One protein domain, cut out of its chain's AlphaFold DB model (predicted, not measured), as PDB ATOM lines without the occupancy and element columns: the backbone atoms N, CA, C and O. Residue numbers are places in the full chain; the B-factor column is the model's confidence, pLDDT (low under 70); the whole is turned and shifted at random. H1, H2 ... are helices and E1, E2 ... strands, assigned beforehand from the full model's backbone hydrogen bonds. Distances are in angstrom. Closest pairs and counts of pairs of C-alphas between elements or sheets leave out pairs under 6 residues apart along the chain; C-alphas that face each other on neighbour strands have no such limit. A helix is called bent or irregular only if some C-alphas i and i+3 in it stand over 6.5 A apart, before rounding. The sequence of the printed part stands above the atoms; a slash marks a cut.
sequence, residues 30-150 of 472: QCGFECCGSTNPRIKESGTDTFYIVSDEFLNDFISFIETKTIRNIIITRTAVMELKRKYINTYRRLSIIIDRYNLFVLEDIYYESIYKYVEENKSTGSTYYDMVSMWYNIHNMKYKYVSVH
ATOM      1  N   GLN A  30     -15.600  42.553  -7.786       83.44
ATOM      2  CA  GLN A  30     -15.554  43.631  -6.816       83.44
ATOM      3  C   GLN A  30     -16.240  43.194  -5.520       83.44
ATOM      4  O   GLN A  30     -17.352  42.670  -5.546       83.44
ATOM      5  N   CYS A  31     -15.597  43.445  -4.380       84.00
ATOM      6  CA  CYS A  31     -16.168  43.146  -3.064       84.00
ATOM      7  C   CYS A  31     -17.126  44.241  -2.554       84.00
ATOM      8  O   CYS A  31     -17.696  44.092  -1.474       84.00
ATOM      9  N   GLY A  32     -17.278  45.342  -3.304       81.75
ATOM     10  CA  GLY A  32     -18.104  46.503  -2.953       81.75
ATOM     11  C   GLY A  32     -17.351  47.618  -2.212       81.75
ATOM     12  O   GLY A  32     -17.878  48.722  -2.074       81.75
ATOM     13  N   PHE A  33     -16.107  47.378  -1.785       82.56
ATOM     14  CA  PHE A  33     -15.302  48.307  -0.983       82.56
ATOM     15  C   PHE A  33     -14.021  48.767  -1.693       82.56
ATOM     16  O   PHE A  33     -13.511  48.099  -2.597       82.56
ATOM     17  N   GLU A  34     -13.478  49.906  -1.235       77.25
ATOM     18  CA  GLU A  34     -12.295  50.579  -1.807       77.25
ATOM     19  C   GLU A  34     -11.080  49.652  -1.956       77.25
ATOM     20  O   GLU A  34     -10.284  49.830  -2.876       77.25
ATOM     21  N   CYS A  35     -10.957  48.630  -1.100       77.44
ATOM     22  CA  CYS A  35      -9.854  47.669  -1.125       77.44
ATOM     23  C   CYS A  35      -9.740  46.885  -2.446       77.44
ATOM     24  O   CYS A  35      -8.644  46.444  -2.785       77.44
ATOM     25  N   CYS A  36     -10.825  46.756  -3.219       74.19
ATOM     26  CA  CYS A  36     -10.825  46.117  -4.542       74.19
ATOM     27  C   CYS A  36     -11.010  47.101  -5.707       74.19
ATOM     28  O   CYS A  36     -11.390  46.688  -6.802       74.19
ATOM     29  N   GLY A  37     -10.769  48.401  -5.497       66.12
ATOM     30  CA  GLY A  37     -10.904  49.418  -6.547       66.12
ATOM     31  C   GLY A  37     -12.352  49.756  -6.918       66.12
ATOM     32  O   GLY A  37     -12.585  50.485  -7.877       66.12
ATOM     33  N   SER A  38     -13.325  49.254  -6.155       65.25
ATOM     34  CA  SER A  38     -14.739  49.610  -6.263       65.25
ATOM     35  C   SER A  38     -15.133  50.512  -5.106       65.25
ATOM     36  O   SER A  38     -14.893  50.173  -3.955       65.25
ATOM     37  N   THR A  39     -15.786  51.632  -5.365       58.41
ATOM     38  CA  THR A  39     -16.519  52.359  -4.324       58.41
ATOM     39  C   THR A  39     -17.986  52.173  -4.626       58.41
ATOM     40  O   THR A  39     -18.492  52.798  -5.549       58.41
ATOM     41  N   ASN A  40     -18.678  51.293  -3.897       62.34
ATOM     42  CA  ASN A  40     -20.131  51.351  -3.913       62.34
ATOM     43  C   ASN A  40     -20.548  52.506  -2.982       62.34
ATOM     44  O   ASN A  40     -20.401  52.373  -1.761       62.34
ATOM     45  N   PRO A  41     -21.021  53.647  -3.517       51.97
ATOM     46  CA  PRO A  41     -21.316  54.828  -2.713       51.97
ATOM     47  C   PRO A  41     -22.400  54.572  -1.654       51.97
ATOM     48  O   PRO A  41     -22.413  55.262  -0.640       51.97
ATOM     49  N   ARG A  42     -23.251  53.548  -1.831       55.81
ATOM     50  CA  ARG A  42     -24.364  53.230  -0.920       55.81
ATOM     51  C   ARG A  42     -24.048  52.208   0.166       55.81
ATOM     52  O   ARG A  42     -24.823  52.050   1.102       55.81
ATOM     53  N   ILE A  43     -22.886  51.557   0.109       55.84
ATOM     54  CA  ILE A  43     -22.401  50.750   1.238       55.84
ATOM     55  C   ILE A  43     -22.061  51.668   2.438       55.84
ATOM     56  O   ILE A  43     -22.062  51.217   3.575       55.84
ATOM     57  N   LYS A  44     -21.855  52.979   2.232       51.78
ATOM     58  CA  LYS A  44     -21.550  53.963   3.289       51.78
ATOM     59  C   LYS A  44     -22.738  54.879   3.646       51.78
ATOM     60  O   LYS A  44     -22.595  56.097   3.614       51.78
ATOM     61  N   GLU A  45     -23.897  54.325   4.008       50.31
ATOM     62  CA  GLU A  45     -25.077  55.132   4.406       50.31
ATOM     63  C   GLU A  45     -25.476  55.023   5.890       50.31
ATOM     64  O   GLU A  45     -26.539  55.498   6.306       50.31
ATOM     65  N   SER A  46     -24.619  54.462   6.746       50.09
ATOM     66  CA  SER A  46     -24.835  54.536   8.193       50.09
ATOM     67  C   SER A  46     -23.559  54.894   8.945       50.09
ATOM     68  O   SER A  46     -22.458  54.529   8.542       50.09
ATOM     69  N   GLY A  47     -23.707  55.606  10.065       53.44
ATOM     70  CA  GLY A  47     -22.618  55.904  11.001       53.44
ATOM     71  C   GLY A  47     -22.142  54.686  11.801       53.44
ATOM     72  O   GLY A  47     -21.667  54.857  12.917       53.44
ATOM     73  N   THR A  48     -22.325  53.468  11.275       63.38
ATOM     74  CA  THR A  48     -21.923  52.213  11.916       63.38
ATOM     75  C   THR A  48     -20.875  51.498  11.071       63.38
ATOM     76  O   THR A  48     -21.024  51.369   9.856       63.38
ATOM     77  N   ASP A  49     -19.835  50.979  11.725       74.19
ATOM     78  CA  ASP A  49     -18.733  50.261  11.073       74.19
ATOM     79  C   ASP A  49     -19.019  48.755  10.896       74.19
ATOM     80  O   ASP A  49     -18.090  47.954  10.790       74.19
ATOM     81  N   THR A  50     -20.292  48.335  10.914       76.88
ATOM     82  CA  THR A  50     -20.690  46.918  10.800       76.88
ATOM     83  C   THR A  50     -21.553  46.664   9.562       76.88
ATOM     84  O   THR A  50     -22.474  47.428   9.276       76.88
ATOM     85  N   PHE A  51     -21.259  45.572   8.854       82.00
ATOM     86  CA  PHE A  51     -21.970  45.088   7.671       82.00
ATOM     87  C   PHE A  51     -22.539  43.693   7.892       82.00
ATOM     88  O   PHE A  51     -21.907  42.847   8.531       82.00
ATOM     89  N   TYR A  52     -23.708  43.444   7.308       82.94
ATOM     90  CA  TYR A  52     -24.477  42.229   7.558       82.94
ATOM     91  C   TYR A  52     -24.655  41.412   6.289       82.94
ATOM     92  O   TYR A  52     -25.201  41.898   5.302       82.94
ATOM     93  N   ILE A  53     -24.201  40.165   6.321       87.06
ATOM     94  CA  ILE A  53     -24.374  39.205   5.234       87.06
ATOM     95  C   ILE A  53     -25.619  38.389   5.534       87.06
ATOM     96  O   ILE A  53     -25.677  37.661   6.524       87.06
ATOM     97  N   VAL A  54     -26.625  38.548   4.684       86.06
ATOM     98  CA  VAL A  54     -27.975  38.032   4.927       86.06
ATOM     99  C   VAL A  54     -28.226  36.728   4.174       86.06
ATOM    100  O   VAL A  54     -27.873  36.604   2.997       86.06
ATOM    101  N   SER A  55     -28.842  35.758   4.852       86.69
ATOM    102  CA  SER A  55     -29.263  34.490   4.248       86.69
ATOM    103  C   SER A  55     -30.552  34.625   3.425       86.69
ATOM    104  O   SER A  55     -31.291  35.606   3.525       86.69
ATOM    105  N   ASP A  56     -30.863  33.598   2.633       86.56
ATOM    106  CA  ASP A  56     -32.142  33.465   1.931       86.56
ATOM    107  C   ASP A  56     -33.343  33.379   2.886       86.56
ATOM    108  O   ASP A  56     -34.379  33.989   2.624       86.56
ATOM    109  N   GLU A  57     -33.203  32.676   4.011       81.31
ATOM    110  CA  GLU A  57     -34.251  32.583   5.035       81.31
ATOM    111  C   GLU A  57     -34.512  33.945   5.687       81.31
ATOM    112  O   GLU A  57     -35.662  34.370   5.795       81.31
ATOM    113  N   PHE A  58     -33.452  34.684   6.029       81.50
ATOM    114  CA  PHE A  58     -33.572  36.038   6.560       81.50
ATOM    115  C   PHE A  58     -34.255  36.975   5.557       81.50
ATOM    116  O   PHE A  58     -35.171  37.714   5.911       81.50
ATOM    117  N   LEU A  59     -33.849  36.941   4.286       83.56
ATOM    118  CA  LEU A  59     -34.466  37.773   3.255       83.56
ATOM    119  C   LEU A  59     -35.953  37.449   3.068       83.56
ATOM    120  O   LEU A  59     -36.743  38.361   2.855       83.56
ATOM    121  N   ASN A  60     -36.348  36.180   3.175       81.25
ATOM    122  CA  ASN A  60     -37.757  35.792   3.168       81.25
ATOM    123  C   ASN A  60     -38.519  36.327   4.391       81.25
ATOM    124  O   ASN A  60     -39.616  36.863   4.240       81.25
ATOM    125  N   ASP A  61     -37.894  36.220   5.561       68.25
ATOM    126  CA  ASP A  61     -38.276  36.807   6.848       68.25
ATOM    127  C   ASP A  61     -38.651  38.292   6.778       68.25
ATOM    128  O   ASP A  61     -39.712  38.742   7.223       68.25
ATOM    129  N   PHE A  62     -37.703  39.060   6.242       70.69
ATOM    130  CA  PHE A  62     -37.528  40.475   6.559       70.69
ATOM    131  C   PHE A  62     -37.524  41.370   5.319       70.69
ATOM    132  O   PHE A  62     -37.098  42.522   5.392       70.69
ATOM    133  N   ILE A  63     -38.045  40.882   4.189       75.06
ATOM    134  CA  ILE A  63     -38.087  41.642   2.933       75.06
ATOM    135  C   ILE A  63     -38.734  43.027   3.100       75.06
ATOM    136  O   ILE A  63     -38.210  44.012   2.587       75.06
ATOM    137  N   SER A  64     -39.791  43.140   3.910       64.00
ATOM    138  CA  SER A  64     -40.485  44.413   4.155       64.00
ATOM    139  C   SER A  64     -39.660  45.441   4.933       64.00
ATOM    140  O   SER A  64     -39.850  46.647   4.780       64.00
ATOM    141  N   PHE A  65     -38.667  45.008   5.708       65.19
ATOM    142  CA  PHE A  65     -37.725  45.933   6.344       65.19
ATOM    143  C   PHE A  65     -36.676  46.477   5.379       65.19
ATOM    144  O   PHE A  65     -36.150  47.573   5.584       65.19
ATOM    145  N   ILE A  66     -36.365  45.704   4.338       72.81
ATOM    146  CA  ILE A  66     -35.484  46.137   3.256       72.81
ATOM    147  C   ILE A  66     -36.242  47.127   2.361       72.81
ATOM    148  O   ILE A  66     -35.689  48.171   2.026       72.81
ATOM    149  N   GLU A  67     -37.522  46.862   2.068       68.56
ATOM    150  CA  GLU A  67     -38.422  47.782   1.345       68.56
ATOM    151  C   GLU A  67     -38.511  49.151   2.035       68.56
ATOM    152  O   GLU A  67     -38.327  50.190   1.408       68.56
ATOM    153  N   THR A  68     -38.701  49.159   3.354       59.69
ATOM    154  CA  THR A  68     -38.828  50.393   4.151       59.69
ATOM    155  C   THR A  68     -37.493  51.089   4.453       59.69
ATOM    156  O   THR A  68     -37.476  52.099   5.154       59.69
ATOM    157  N   LYS A  69     -36.357  50.576   3.946       62.31
ATOM    158  CA  LYS A  69     -34.989  51.073   4.227       62.31
ATOM    159  C   LYS A  69     -34.644  51.146   5.721       62.31
ATOM    160  O   LYS A  69     -33.778  51.924   6.138       62.31
ATOM    161  N   THR A  70     -35.314  50.329   6.528       56.88
ATOM    162  CA  THR A  70     -35.104  50.268   7.977       56.88
ATOM    163  C   THR A  70     -33.756  49.624   8.293       56.88
ATOM    164  O   THR A  70     -33.029  50.072   9.179       56.88
ATOM    165  N   ILE A  71     -33.385  48.594   7.526       61.44
ATOM    166  CA  ILE A  71     -32.086  47.935   7.638       61.44
ATOM    167  C   ILE A  71     -31.106  48.587   6.656       61.44
ATOM    168  O   ILE A  71     -31.342  48.616   5.450       61.44
ATOM    169  N   ARG A  72     -29.979  49.081   7.179       64.56
ATOM    170  CA  ARG A  72     -28.865  49.650   6.402       64.56
ATOM    171  C   ARG A  72     -27.631  48.745   6.514       64.56
ATOM    172  O   ARG A  72     -27.569  47.907   7.409       64.56
ATOM    173  N   ASN A  73     -26.656  48.911   5.617       76.94
ATOM    174  CA  ASN A  73     -25.400  48.139   5.577       76.94
ATOM    175  C   ASN A  73     -25.557  46.616   5.359       76.94
ATOM    176  O   ASN A  73     -24.844  45.814   5.970       76.94
ATOM    177  N   ILE A  74     -26.464  46.197   4.477       81.25
ATOM    178  CA  ILE A  74     -26.597  44.782   4.096       81.25
ATOM    179  C   ILE A  74     -25.739  44.440   2.877       81.25
ATOM    180  O   ILE A  74     -25.579  45.246   1.963       81.25
ATOM    181  N   ILE A  75     -25.220  43.217   2.862       87.38
ATOM    182  CA  ILE A  75     -24.549  42.592   1.727       87.38
ATOM    183  C   ILE A  75     -25.378  41.370   1.346       87.38
ATOM    184  O   ILE A  75     -25.459  40.394   2.094       87.38
ATOM    185  N   ILE A  76     -26.003  41.432   0.174       90.75
ATOM    186  CA  ILE A  76     -26.791  40.329  -0.375       90.75
ATOM    187  C   ILE A  76     -25.865  39.494  -1.255       90.75
ATOM    188  O   ILE A  76     -25.184  40.035  -2.121       90.75
ATOM    189  N   THR A  77     -25.820  38.178  -1.061       93.25
ATOM    190  CA  THR A  77     -25.009  37.291  -1.909       93.25
ATOM    191  C   THR A  77     -25.809  36.763  -3.096       93.25
ATOM    192  O   THR A  77     -27.025  36.558  -3.008       93.25
ATOM    193  N   ARG A  78     -25.141  36.490  -4.223       92.88
ATOM    194  CA  ARG A  78     -25.759  35.834  -5.381       92.88
ATOM    195  C   ARG A  78     -26.285  34.453  -4.993       92.88
ATOM    196  O   ARG A  78     -27.354  34.070  -5.471       92.88
ATOM    197  N   THR A  79     -25.607  33.752  -4.082       91.19
ATOM    198  CA  THR A  79     -26.103  32.501  -3.482       91.19
ATOM    199  C   THR A  79     -27.463  32.683  -2.800       91.19
ATOM    200  O   THR A  79     -28.393  31.944  -3.128       91.19
ATOM    201  N   ALA A  80     -27.633  33.693  -1.935       90.94
ATOM    202  CA  ALA A  80     -28.912  33.953  -1.263       90.94
ATOM    203  C   ALA A  80     -30.032  34.274  -2.265       90.94
ATOM    204  O   ALA A  80     -31.136  33.740  -2.169       90.94
ATOM    205  N   VAL A  81     -29.743  35.087  -3.287       91.50
ATOM    206  CA  VAL A  81     -30.709  35.422  -4.352       91.50
ATOM    207  C   VAL A  81     -31.142  34.176  -5.134       91.50
ATOM    208  O   VAL A  81     -32.319  34.026  -5.470       91.50
ATOM    209  N   MET A  82     -30.214  33.262  -5.430       87.81
ATOM    210  CA  MET A  82     -30.525  32.013  -6.130       87.81
ATOM    211  C   MET A  82     -31.341  31.044  -5.268       87.81
ATOM    212  O   MET A  82     -32.281  30.430  -5.780       87.81
ATOM    213  N   GLU A  83     -31.028  30.926  -3.979       87.88
ATOM    214  CA  GLU A  83     -31.804  30.100  -3.048       87.88
ATOM    215  C   GLU A  83     -33.207  30.678  -2.816       87.88
ATOM    216  O   GLU A  83     -34.181  29.928  -2.863       87.88
ATOM    217  N   LEU A  84     -33.359  32.006  -2.726       86.31
ATOM    218  CA  LEU A  84     -34.670  32.663  -2.745       86.31
ATOM    219  C   LEU A  84     -35.449  32.341  -4.018       86.31
ATOM    220  O   LEU A  84     -36.617  31.982  -3.947       86.31
ATOM    221  N   LYS A  85     -34.823  32.425  -5.197       85.38
ATOM    222  CA  LYS A  85     -35.498  32.088  -6.461       85.38
ATOM    223  C   LYS A  85     -36.008  30.647  -6.469       85.38
ATOM    224  O   LYS A  85     -37.049  30.364  -7.058       85.38
ATOM    225  N   ARG A  86     -35.267  29.741  -5.829       77.50
ATOM    226  CA  ARG A  86     -35.593  28.318  -5.737       77.50
ATOM    227  C   ARG A  86     -36.677  28.021  -4.699       77.50
ATOM    228  O   ARG A  86     -37.568  27.230  -4.992       77.50
ATOM    229  N   LYS A  87     -36.577  28.599  -3.499       76.94
ATOM    230  CA  LYS A  87     -37.440  28.290  -2.344       76.94
ATOM    231  C   LYS A  87     -38.623  29.254  -2.196       76.94
ATOM    232  O   LYS A  87     -39.705  28.842  -1.793       76.94
ATOM    233  N   TYR A  88     -38.433  30.524  -2.542       78.69
ATOM    234  CA  TYR A  88     -39.324  31.644  -2.226       78.69
ATOM    235  C   TYR A  88     -39.518  32.578  -3.437       78.69
ATOM    236  O   TYR A  88     -39.153  33.753  -3.405       78.69
ATOM    237  N   ILE A  89     -40.113  32.074  -4.527       72.56
ATOM    238  CA  ILE A  89     -40.201  32.800  -5.812       72.56
ATOM    239  C   ILE A  89     -40.853  34.192  -5.710       72.56
ATOM    240  O   ILE A  89     -40.417  35.124  -6.383       72.56
ATOM    241  N   ASN A  90     -41.858  34.361  -4.847       66.94
ATOM    242  CA  ASN A  90     -42.525  35.652  -4.644       66.94
ATOM    243  C   ASN A  90     -41.607  36.655  -3.936       66.94
ATOM    244  O   ASN A  90     -41.513  37.806  -4.353       66.94
ATOM    245  N   THR A  91     -40.884  36.205  -2.910       75.06
ATOM    246  CA  THR A  91     -39.878  37.013  -2.214       75.06
ATOM    247  C   THR A  91     -38.729  37.359  -3.153       75.06
ATOM    248  O   THR A  91     -38.291  38.498  -3.168       75.06
ATOM    249  N   TYR A  92     -38.284  36.422  -3.995       84.06
ATOM    250  CA  TYR A  92     -37.288  36.700  -5.030       84.06
ATOM    251  C   TYR A  92     -37.749  37.796  -5.994       84.06
ATOM    252  O   TYR A  92     -36.984  38.714  -6.251       84.06
ATOM    253  N   ARG A  93     -38.993  37.736  -6.494       74.12
ATOM    254  CA  ARG A  93     -39.540  38.781  -7.379       74.12
ATOM    255  C   ARG A  93     -39.518  40.147  -6.698       74.12
ATOM    256  O   ARG A  93     -39.012  41.096  -7.284       74.12
ATOM    257  N   ARG A  94     -39.985  40.220  -5.446       78.56
ATOM    258  CA  ARG A  94     -39.923  41.443  -4.628       78.56
ATOM    259  C   ARG A  94     -38.488  41.924  -4.451       78.56
ATOM    260  O   ARG A  94     -38.191  43.074  -4.737       78.56
ATOM    261  N   LEU A  95     -37.581  41.036  -4.052       85.81
ATOM    262  CA  LEU A  95     -36.176  41.369  -3.850       85.81
ATOM    263  C   LEU A  95     -35.502  41.846  -5.137       85.81
ATOM    264  O   LEU A  95     -34.716  42.776  -5.071       85.81
ATOM    265  N   SER A  96     -35.797  41.250  -6.293       80.38
ATOM    266  CA  SER A  96     -35.262  41.707  -7.579       80.38
ATOM    267  C   SER A  96     -35.666  43.147  -7.873       80.38
ATOM    268  O   SER A  96     -34.800  43.952  -8.188       80.38
ATOM    269  N   ILE A  97     -36.940  43.484  -7.656       75.50
ATOM    270  CA  ILE A  97     -37.434  44.859  -7.790       75.50
ATOM    271  C   ILE A  97     -36.692  45.784  -6.825       75.50
ATOM    272  O   ILE A  97     -36.209  46.829  -7.223       75.50
ATOM    273  N   ILE A  98     -36.551  45.387  -5.562       80.25
ATOM    274  CA  ILE A  98     -35.869  46.167  -4.518       80.25
ATOM    275  C   ILE A  98     -34.381  46.370  -4.841       80.25
ATOM    276  O   ILE A  98     -33.845  47.452  -4.605       80.25
ATOM    277  N   ILE A  99     -33.702  45.335  -5.349       83.56
ATOM    278  CA  ILE A  99     -32.291  45.395  -5.743       83.56
ATOM    279  C   ILE A  99     -32.114  46.422  -6.851       83.56
ATOM    280  O   ILE A  99     -31.237  47.275  -6.718       83.56
ATOM    281  N   ASP A 100     -32.952  46.365  -7.886       73.00
ATOM    282  CA  ASP A 100     -32.890  47.288  -9.017       73.00
ATOM    283  C   ASP A 100     -33.256  48.712  -8.553       73.00
ATOM    284  O   ASP A 100     -32.454  49.640  -8.685       73.00
ATOM    285  N   ARG A 101     -34.384  48.849  -7.845       69.38
ATOM    286  CA  ARG A 101     -34.928  50.114  -7.331       69.38
ATOM    287  C   ARG A 101     -33.995  50.873  -6.412       69.38
ATOM    288  O   ARG A 101     -33.822  52.089  -6.516       69.38
ATOM    289  N   TYR A 102     -33.403  50.174  -5.448       70.62
ATOM    290  CA  TYR A 102     -32.513  50.790  -4.467       70.62
ATOM    291  C   TYR A 102     -31.038  50.642  -4.832       70.62
ATOM    292  O   TYR A 102     -30.187  51.119  -4.074       70.62
ATOM    293  N   ASN A 103     -30.730  50.065  -5.997       71.50
ATOM    294  CA  ASN A 103     -29.374  49.764  -6.445       71.50
ATOM    295  C   ASN A 103     -28.565  49.058  -5.338       71.50
ATOM    296  O   ASN A 103     -27.472  49.492  -4.956       71.50
ATOM    297  N   LEU A 104     -29.167  48.025  -4.732       80.06
ATOM    298  CA  LEU A 104     -28.544  47.288  -3.634       80.06
ATOM    299  C   LEU A 104     -27.346  46.493  -4.146       80.06
ATOM    300  O   LEU A 104     -27.381  45.883  -5.213       80.06
ATOM    301  N   PHE A 105     -26.283  46.453  -3.345       85.12
ATOM    302  CA  PHE A 105     -25.113  45.664  -3.693       85.12
ATOM    303  C   PHE A 105     -25.409  44.164  -3.590       85.12
ATOM    304  O   PHE A 105     -25.707  43.653  -2.507       85.12
ATOM    305  N   VAL A 106     -25.255  43.463  -4.715       89.31
ATOM    306  CA  VAL A 106     -25.259  42.000  -4.768       89.31
ATOM    307  C   VAL A 106     -23.840  41.512  -5.015       89.31
ATOM    308  O   VAL A 106     -23.234  41.796  -6.048       89.31
ATOM    309  N   LEU A 107     -23.306  40.760  -4.061       91.19
ATOM    310  CA  LEU A 107     -22.003  40.132  -4.166       91.19
ATOM    311  C   LEU A 107     -22.080  38.911  -5.081       91.19
ATOM    312  O   LEU A 107     -22.786  37.952  -4.778       91.19
ATOM    313  N   GLU A 108     -21.281  38.905  -6.146       91.12
ATOM    314  CA  GLU A 108     -21.117  37.768  -7.063       91.12
ATOM    315  C   GLU A 108     -20.210  36.666  -6.475       91.12
ATOM    316  O   GLU A 108     -19.227  36.230  -7.077       91.12
ATOM    317  N   ASP A 109     -20.545  36.217  -5.266       90.69
ATOM    318  CA  ASP A 109     -19.807  35.254  -4.444       90.69
ATOM    319  C   ASP A 109     -19.558  33.913  -5.148       90.69
ATOM    320  O   ASP A 109     -18.474  33.340  -5.036       90.69
ATOM    321  N   ILE A 110     -20.525  33.442  -5.939       87.12
ATOM    322  CA  ILE A 110     -20.439  32.174  -6.686       87.12
ATOM    323  C   ILE A 110     -19.286  32.174  -7.696       87.12
ATOM    324  O   ILE A 110     -18.677  31.133  -7.954       87.12
ATOM    325  N   TYR A 111     -18.993  33.336  -8.275       87.12
ATOM    326  CA  TYR A 111     -17.993  33.495  -9.325       87.12
ATOM    327  C   TYR A 111     -16.647  33.980  -8.773       87.12
ATOM    328  O   TYR A 111     -15.672  34.066  -9.523       87.12
ATOM    329  N   TYR A 112     -16.566  34.304  -7.479       89.38
ATOM    330  CA  TYR A 112     -15.401  34.969  -6.907       89.38
ATOM    331  C   TYR A 112     -14.352  33.956  -6.439       89.38
ATOM    332  O   TYR A 112     -14.556  33.214  -5.478       89.38
ATOM    333  N   GLU A 113     -13.191  33.935  -7.106       88.00
ATOM    334  CA  GLU A 113     -12.128  32.955  -6.840       88.00
ATOM    335  C   GLU A 113     -11.632  32.980  -5.384       88.00
ATOM    336  O   GLU A 113     -11.356  31.922  -4.817       88.00
ATOM    337  N   SER A 114     -11.517  34.160  -4.765       88.94
ATOM    338  CA  SER A 114     -11.012  34.295  -3.392       88.94
ATOM    339  C   SER A 114     -11.984  33.750  -2.352       88.94
ATOM    340  O   SER A 114     -11.556  33.019  -1.461       88.94
ATOM    341  N   ILE A 115     -13.277  34.068  -2.480       89.19
ATOM    342  CA  ILE A 115     -14.324  33.541  -1.594       89.19
ATOM    343  C   ILE A 115     -14.413  32.031  -1.767       89.19
ATOM    344  O   ILE A 115     -14.431  31.300  -0.783       89.19
ATOM    345  N   TYR A 116     -14.398  31.550  -3.012       87.81
ATOM    346  CA  TYR A 116     -14.448  30.122  -3.296       87.81
ATOM    347  C   TYR A 116     -13.312  29.355  -2.611       87.81
ATOM    348  O   TYR A 116     -13.576  28.383  -1.909       87.81
ATOM    349  N   LYS A 117     -12.060  29.805  -2.774       87.06
ATOM    350  CA  LYS A 117     -10.898  29.172  -2.130       87.06
ATOM    351  C   LYS A 117     -11.038  29.139  -0.614       87.06
ATOM    352  O   LYS A 117     -10.870  28.083  -0.016       87.06
ATOM    353  N   TYR A 118     -11.418  30.268  -0.022       88.44
ATOM    354  CA  TYR A 118     -11.611  30.366   1.419       88.44
ATOM    355  C   TYR A 118     -12.696  29.408   1.924       88.44
ATOM    356  O   TYR A 118     -12.489  28.698   2.906       88.44
ATOM    357  N   VAL A 119     -13.836  29.341   1.233       87.19
ATOM    358  CA  VAL A 119     -14.927  28.429   1.588       87.19
ATOM    359  C   VAL A 119     -14.475  26.973   1.471       87.19
ATOM    360  O   VAL A 119     -14.694  26.211   2.403       87.19
ATOM    361  N   GLU A 120     -13.813  26.565   0.381       85.75
ATOM    362  CA  GLU A 120     -13.317  25.185   0.235       85.75
ATOM    363  C   GLU A 120     -12.338  24.787   1.349       85.75
ATOM    364  O   GLU A 120     -12.428  23.676   1.869       85.75
ATOM    365  N   GLU A 121     -11.446  25.694   1.750       87.06
ATOM    366  CA  GLU A 121     -10.481  25.464   2.833       87.06
ATOM    367  C   GLU A 121     -11.153  25.326   4.210       87.06
ATOM    368  O   GLU A 121     -10.645  24.608   5.069       87.06
ATOM    369  N   ASN A 122     -12.313  25.964   4.414       82.62
ATOM    370  CA  ASN A 122     -12.988  26.051   5.715       82.62
ATOM    371  C   ASN A 122     -14.296  25.241   5.812       82.62
ATOM    372  O   ASN A 122     -14.941  25.241   6.862       82.62
ATOM    373  N   LYS A 123     -14.682  24.486   4.776       78.94
ATOM    374  CA  LYS A 123     -15.911  23.663   4.756       78.94
ATOM    375  C   LYS A 123     -16.030  22.650   5.897       78.94
ATOM    376  O   LYS A 123     -17.136  22.274   6.269       78.94
ATOM    377  N   SER A 124     -14.909  22.176   6.436       77.44
ATOM    378  CA  SER A 124     -14.869  21.186   7.521       77.44
ATOM    379  C   SER A 124     -15.121  21.779   8.911       77.44
ATOM    380  O   SER A 124     -15.221  21.027   9.876       77.44
ATOM    381  N   THR A 125     -15.237  23.106   9.029       71.50
ATOM    382  CA  THR A 125     -15.370  23.804  10.320       71.50
ATOM    383  C   THR A 125     -16.768  23.715  10.938       71.50
ATOM    384  O   THR A 125     -16.939  24.099  12.088       71.50
ATOM    385  N   GLY A 126     -17.770  23.214  10.203       70.56
ATOM    386  CA  GLY A 126     -19.168  23.172  10.652       70.56
ATOM    387  C   GLY A 126     -19.902  24.517  10.571       70.56
ATOM    388  O   GLY A 126     -21.094  24.565  10.860       70.56
ATOM    389  N   SER A 127     -19.215  25.583  10.148       75.06
ATOM    390  CA  SER A 127     -19.796  26.907   9.901       75.06
ATOM    391  C   SER A 127     -20.696  26.889   8.665       75.06
ATOM    392  O   SER A 127     -20.452  26.139   7.711       75.06
ATOM    393  N   THR A 128     -21.728  27.731   8.643       81.38
ATOM    394  CA  THR A 128     -22.586  27.849   7.460       81.38
ATOM    395  C   THR A 128     -21.850  28.546   6.310       81.38
ATOM    396  O   THR A 128     -20.776  29.132   6.470       81.38
ATOM    397  N   TYR A 129     -22.451  28.526   5.115       86.75
ATOM    398  CA  TYR A 129     -21.898  29.248   3.971       86.75
ATOM    399  C   TYR A 129     -21.770  30.754   4.234       86.75
ATOM    400  O   TYR A 129     -20.708  31.323   3.982       86.75
ATOM    401  N   TYR A 130     -22.814  31.398   4.766       85.94
ATOM    402  CA  TYR A 130     -22.783  32.845   4.981       85.94
ATOM    403  C   TYR A 130     -21.816  33.241   6.113       85.94
ATOM    404  O   TYR A 130     -21.217  34.311   6.025       85.94
ATOM    405  N   ASP A 131     -21.567  32.359   7.096       82.62
ATOM    406  CA  ASP A 131     -20.493  32.546   8.089       82.62
ATOM    407  C   ASP A 131     -19.119  32.565   7.433       82.62
ATOM    408  O   ASP A 131     -18.309  33.451   7.680       82.62
ATOM    409  N   MET A 132     -18.847  31.621   6.534       85.88
ATOM    410  CA  MET A 132     -17.564  31.604   5.838       85.88
ATOM    411  C   MET A 132     -17.374  32.853   4.966       85.88
ATOM    412  O   MET A 132     -16.261  33.371   4.872       85.88
ATOM    413  N   VAL A 133     -18.445  33.386   4.365       88.88
ATOM    414  CA  VAL A 133     -18.386  34.658   3.624       88.88
ATOM    415  C   VAL A 133     -18.131  35.841   4.569       88.88
ATOM    416  O   VAL A 133     -17.335  36.720   4.232       88.88
ATOM    417  N   SER A 134     -18.739  35.868   5.760       88.00
ATOM    418  CA  SER A 134     -18.506  36.933   6.748       88.00
ATOM    419  C   SER A 134     -17.085  36.899   7.300       88.00
ATOM    420  O   SER A 134     -16.407  37.929   7.340       88.00
ATOM    421  N   MET A 135     -16.571  35.715   7.617       86.56
ATOM    422  CA  MET A 135     -15.181  35.517   8.020       86.56
ATOM    423  C   MET A 135     -14.205  35.927   6.910       86.56
ATOM    424  O   MET A 135     -13.219  36.613   7.190       86.56
ATOM    425  N   TRP A 136     -14.503  35.593   5.648       92.94
ATOM    426  CA  TRP A 136     -13.701  36.040   4.509       92.94
ATOM    427  C   TRP A 136     -13.626  37.566   4.438       92.94
ATOM    428  O   TRP A 136     -12.530  38.109   4.309       92.94
ATOM    429  N   TYR A 137     -14.755  38.266   4.577       89.88
ATOM    430  CA  TYR A 137     -14.768  39.729   4.575       89.88
ATOM    431  C   TYR A 137     -13.963  40.335   5.725       89.88
ATOM    432  O   TYR A 137     -13.212  41.278   5.488       89.88
ATOM    433  N   ASN A 138     -14.062  39.784   6.941       86.81
ATOM    434  CA  ASN A 138     -13.291  40.268   8.094       86.81
ATOM    435  C   ASN A 138     -11.770  40.160   7.870       86.81
ATOM    436  O   ASN A 138     -11.012  40.985   8.375       86.81
ATOM    437  N   ILE A 139     -11.316  39.173   7.093       87.88
ATOM    438  CA  ILE A 139      -9.901  39.015   6.717       87.88
ATOM    439  C   ILE A 139      -9.547  39.914   5.528       87.88
ATOM    440  O   ILE A 139      -8.485  40.535   5.498       87.88
ATOM    441  N   HIS A 140     -10.428  39.971   4.532       88.12
ATOM    442  CA  HIS A 140     -10.211  40.688   3.282       88.12
ATOM    443  C   HIS A 140     -10.223  42.212   3.465       88.12
ATOM    444  O   HIS A 140      -9.440  42.919   2.832       88.12
ATOM    445  N   ASN A 141     -11.091  42.715   4.343       84.25
ATOM    446  CA  ASN A 141     -11.218  44.125   4.667       84.25
ATOM    447  C   ASN A 141     -11.371  44.331   6.179       84.25
ATOM    448  O   ASN A 141     -12.473  44.455   6.698       84.25
ATOM    449  N   MET A 142     -10.254  44.474   6.887       82.50
ATOM    450  CA  MET A 142     -10.245  44.679   8.345       82.50
ATOM    451  C   MET A 142     -10.779  46.051   8.799       82.50
ATOM    452  O   MET A 142     -10.795  46.338   9.994       82.50
ATOM    453  N   LYS A 143     -11.175  46.932   7.868       81.75
ATOM    454  CA  LYS A 143     -11.674  48.276   8.190       81.75
ATOM    455  C   LYS A 143     -13.040  48.253   8.882       81.75
ATOM    456  O   LYS A 143     -13.333  49.166   9.643       81.75
ATOM    457  N   TYR A 144     -13.859  47.245   8.599       83.38
ATOM    458  CA  TYR A 144     -15.217  47.127   9.123       83.38
ATOM    459  C   TYR A 144     -15.433  45.744   9.731       83.38
ATOM    460  O   TYR A 144     -14.710  44.798   9.419       83.38
ATOM    461  N   LYS A 145     -16.451  45.625  10.581       82.12
ATOM    462  CA  LYS A 145     -16.901  44.344  11.127       82.12
ATOM    463  C   LYS A 145     -17.941  43.727  10.196       82.12
ATOM    464  O   LYS A 145     -18.872  44.410   9.779       82.12
ATOM    465  N   TYR A 146     -17.823  42.437   9.910       85.00
ATOM    466  CA  TYR A 146     -18.778  41.711   9.072       85.00
ATOM    467  C   TYR A 146     -19.415  40.573   9.853       85.00
ATOM    468  O   TYR A 146     -18.707  39.786  10.481       85.00
ATOM    469  N   VAL A 147     -20.742  40.488   9.816       82.31
ATOM    470  CA  VAL A 147     -21.519  39.509  10.586       82.31
ATOM    471  C   VAL A 147     -22.535  38.837   9.672       82.31
ATOM    472  O   VAL A 147     -23.173  39.494   8.854       82.31
ATOM    473  N   SER A 148     -22.667  37.523   9.780       80.06
ATOM    474  CA  SER A 148     -23.680  36.726   9.083       80.06
ATOM    475  C   SER A 148     -24.978  36.671   9.890       80.06
ATOM    476  O   SER A 148     -24.949  36.642  11.116       80.06
ATOM    477  N   VAL A 149     -26.121  36.658   9.203       77.00
ATOM    478  CA  VAL A 149     -27.450  36.564   9.826       77.00
ATOM    479  C   VAL A 149     -28.265  35.494   9.101       77.00
ATOM    480  O   VAL A 149     -28.610  35.686   7.930       77.00
ATOM    481  N   HIS A 150     -28.570  34.375   9.778       68.81
ATOM    482  CA  HIS A 150     -29.194  33.216   9.124       68.81
ATOM    483  C   HIS A 150     -30.692  33.084   9.364       68.81
ATOM    484  O   HIS A 150     -31.402  32.731   8.429       68.81
TER     485      HIS A 150
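Overview. This is residues 30 to 150 of the 472 residues of an uncharacterized protein of Nematocida parisii (strain ERTm3) (UniProt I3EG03). A small sheet of three parallel strands stands between two separate groups of helices: H5, with H4 beyond it, covers E1 and E3, while H1, H2 and H3 cluster on the other side. The unnamed residues 39 to 49 pass round the end of the sheet where its strands begin. The printed part has 121 residues with five named helices and three named strands, along the chain E1 H1 E2 H2 H3 H4 H5 E3; the sheet's order is E2 E1 E3, and the class is mostly helix. It is compact, with a radius of gyration of the C-alphas of 13.8 A, and rounded, spanning 34 by 32 by 21 A.

Arrangement. E1, residues 50 to 54, is the inner strand, parallel to the edge strands E2, residues 74 to 77, and E3, residues 145 to 149. N 53 and O 147 are 2.8 A apart and N 75 and O 52 2.8 A, within hydrogen-bond range. Residues 76 to 77 also pair, parallel, with residues 106 to 107. H5, residues 129 to 140, makes two layers with the sheet, a helix on one face, at a height of 8.2 A over E1 and E3. It runs along the strands, at 22 degrees to E1 on the local plane; the closest C-alphas of H5 and E3, Ser 134 and Tyr 146, are 5.3 A apart. H4, residues 113 to 125, touches H5 at a steep tilt of 59 degrees, opposite ways, closest at the C-alphas of Val 119 and Met 132, 5.9 A. H1, residues 56 to 67, only grazes the sheet; E1, H1 and E2 form a strand-helix-strand unit, two parallel neighbour strands joined through a helix, with a right-handed crossover. H1 touches H3, residues 89 to 102, at a steep tilt of 45 degrees, closest at the C-alphas of Asn 60 and Thr 91, 5.9 A. H2, residues 78 to 87, and H3 form a helical hairpin, at a shallow tilt of 34 degrees, only just short of steep; their closest C-alphas, Lys 85 and Tyr 92, are 5.1 A apart. Every O i to N i+4 pair is within hydrogen-bond range in H2, H3 and H5, against 6 of 8 in H1 and 7 of 9 in H4.

Along the chain. E1 begins at C-alpha 50, (-20.690, 46.918, 10.800), and E3 ends at C-alpha 149, (-27.450, 36.564, 9.826). H4 measures 19.7 A, H3 19.6 A and H5 16.4 A. H1 and H4 are irregular: C-alphas 61 and 64 are 8.4 A apart, and 121 and 124 are 7.7 A.

Size, cuts and confidence. The C-alphas farthest apart, Arg 101 and Ser 124, are 38.2 A apart. The printed part has no cut and no long link. Its mean pLDDT is 78.7; among the residues under 70 are 37 to 48 and 67 to 72.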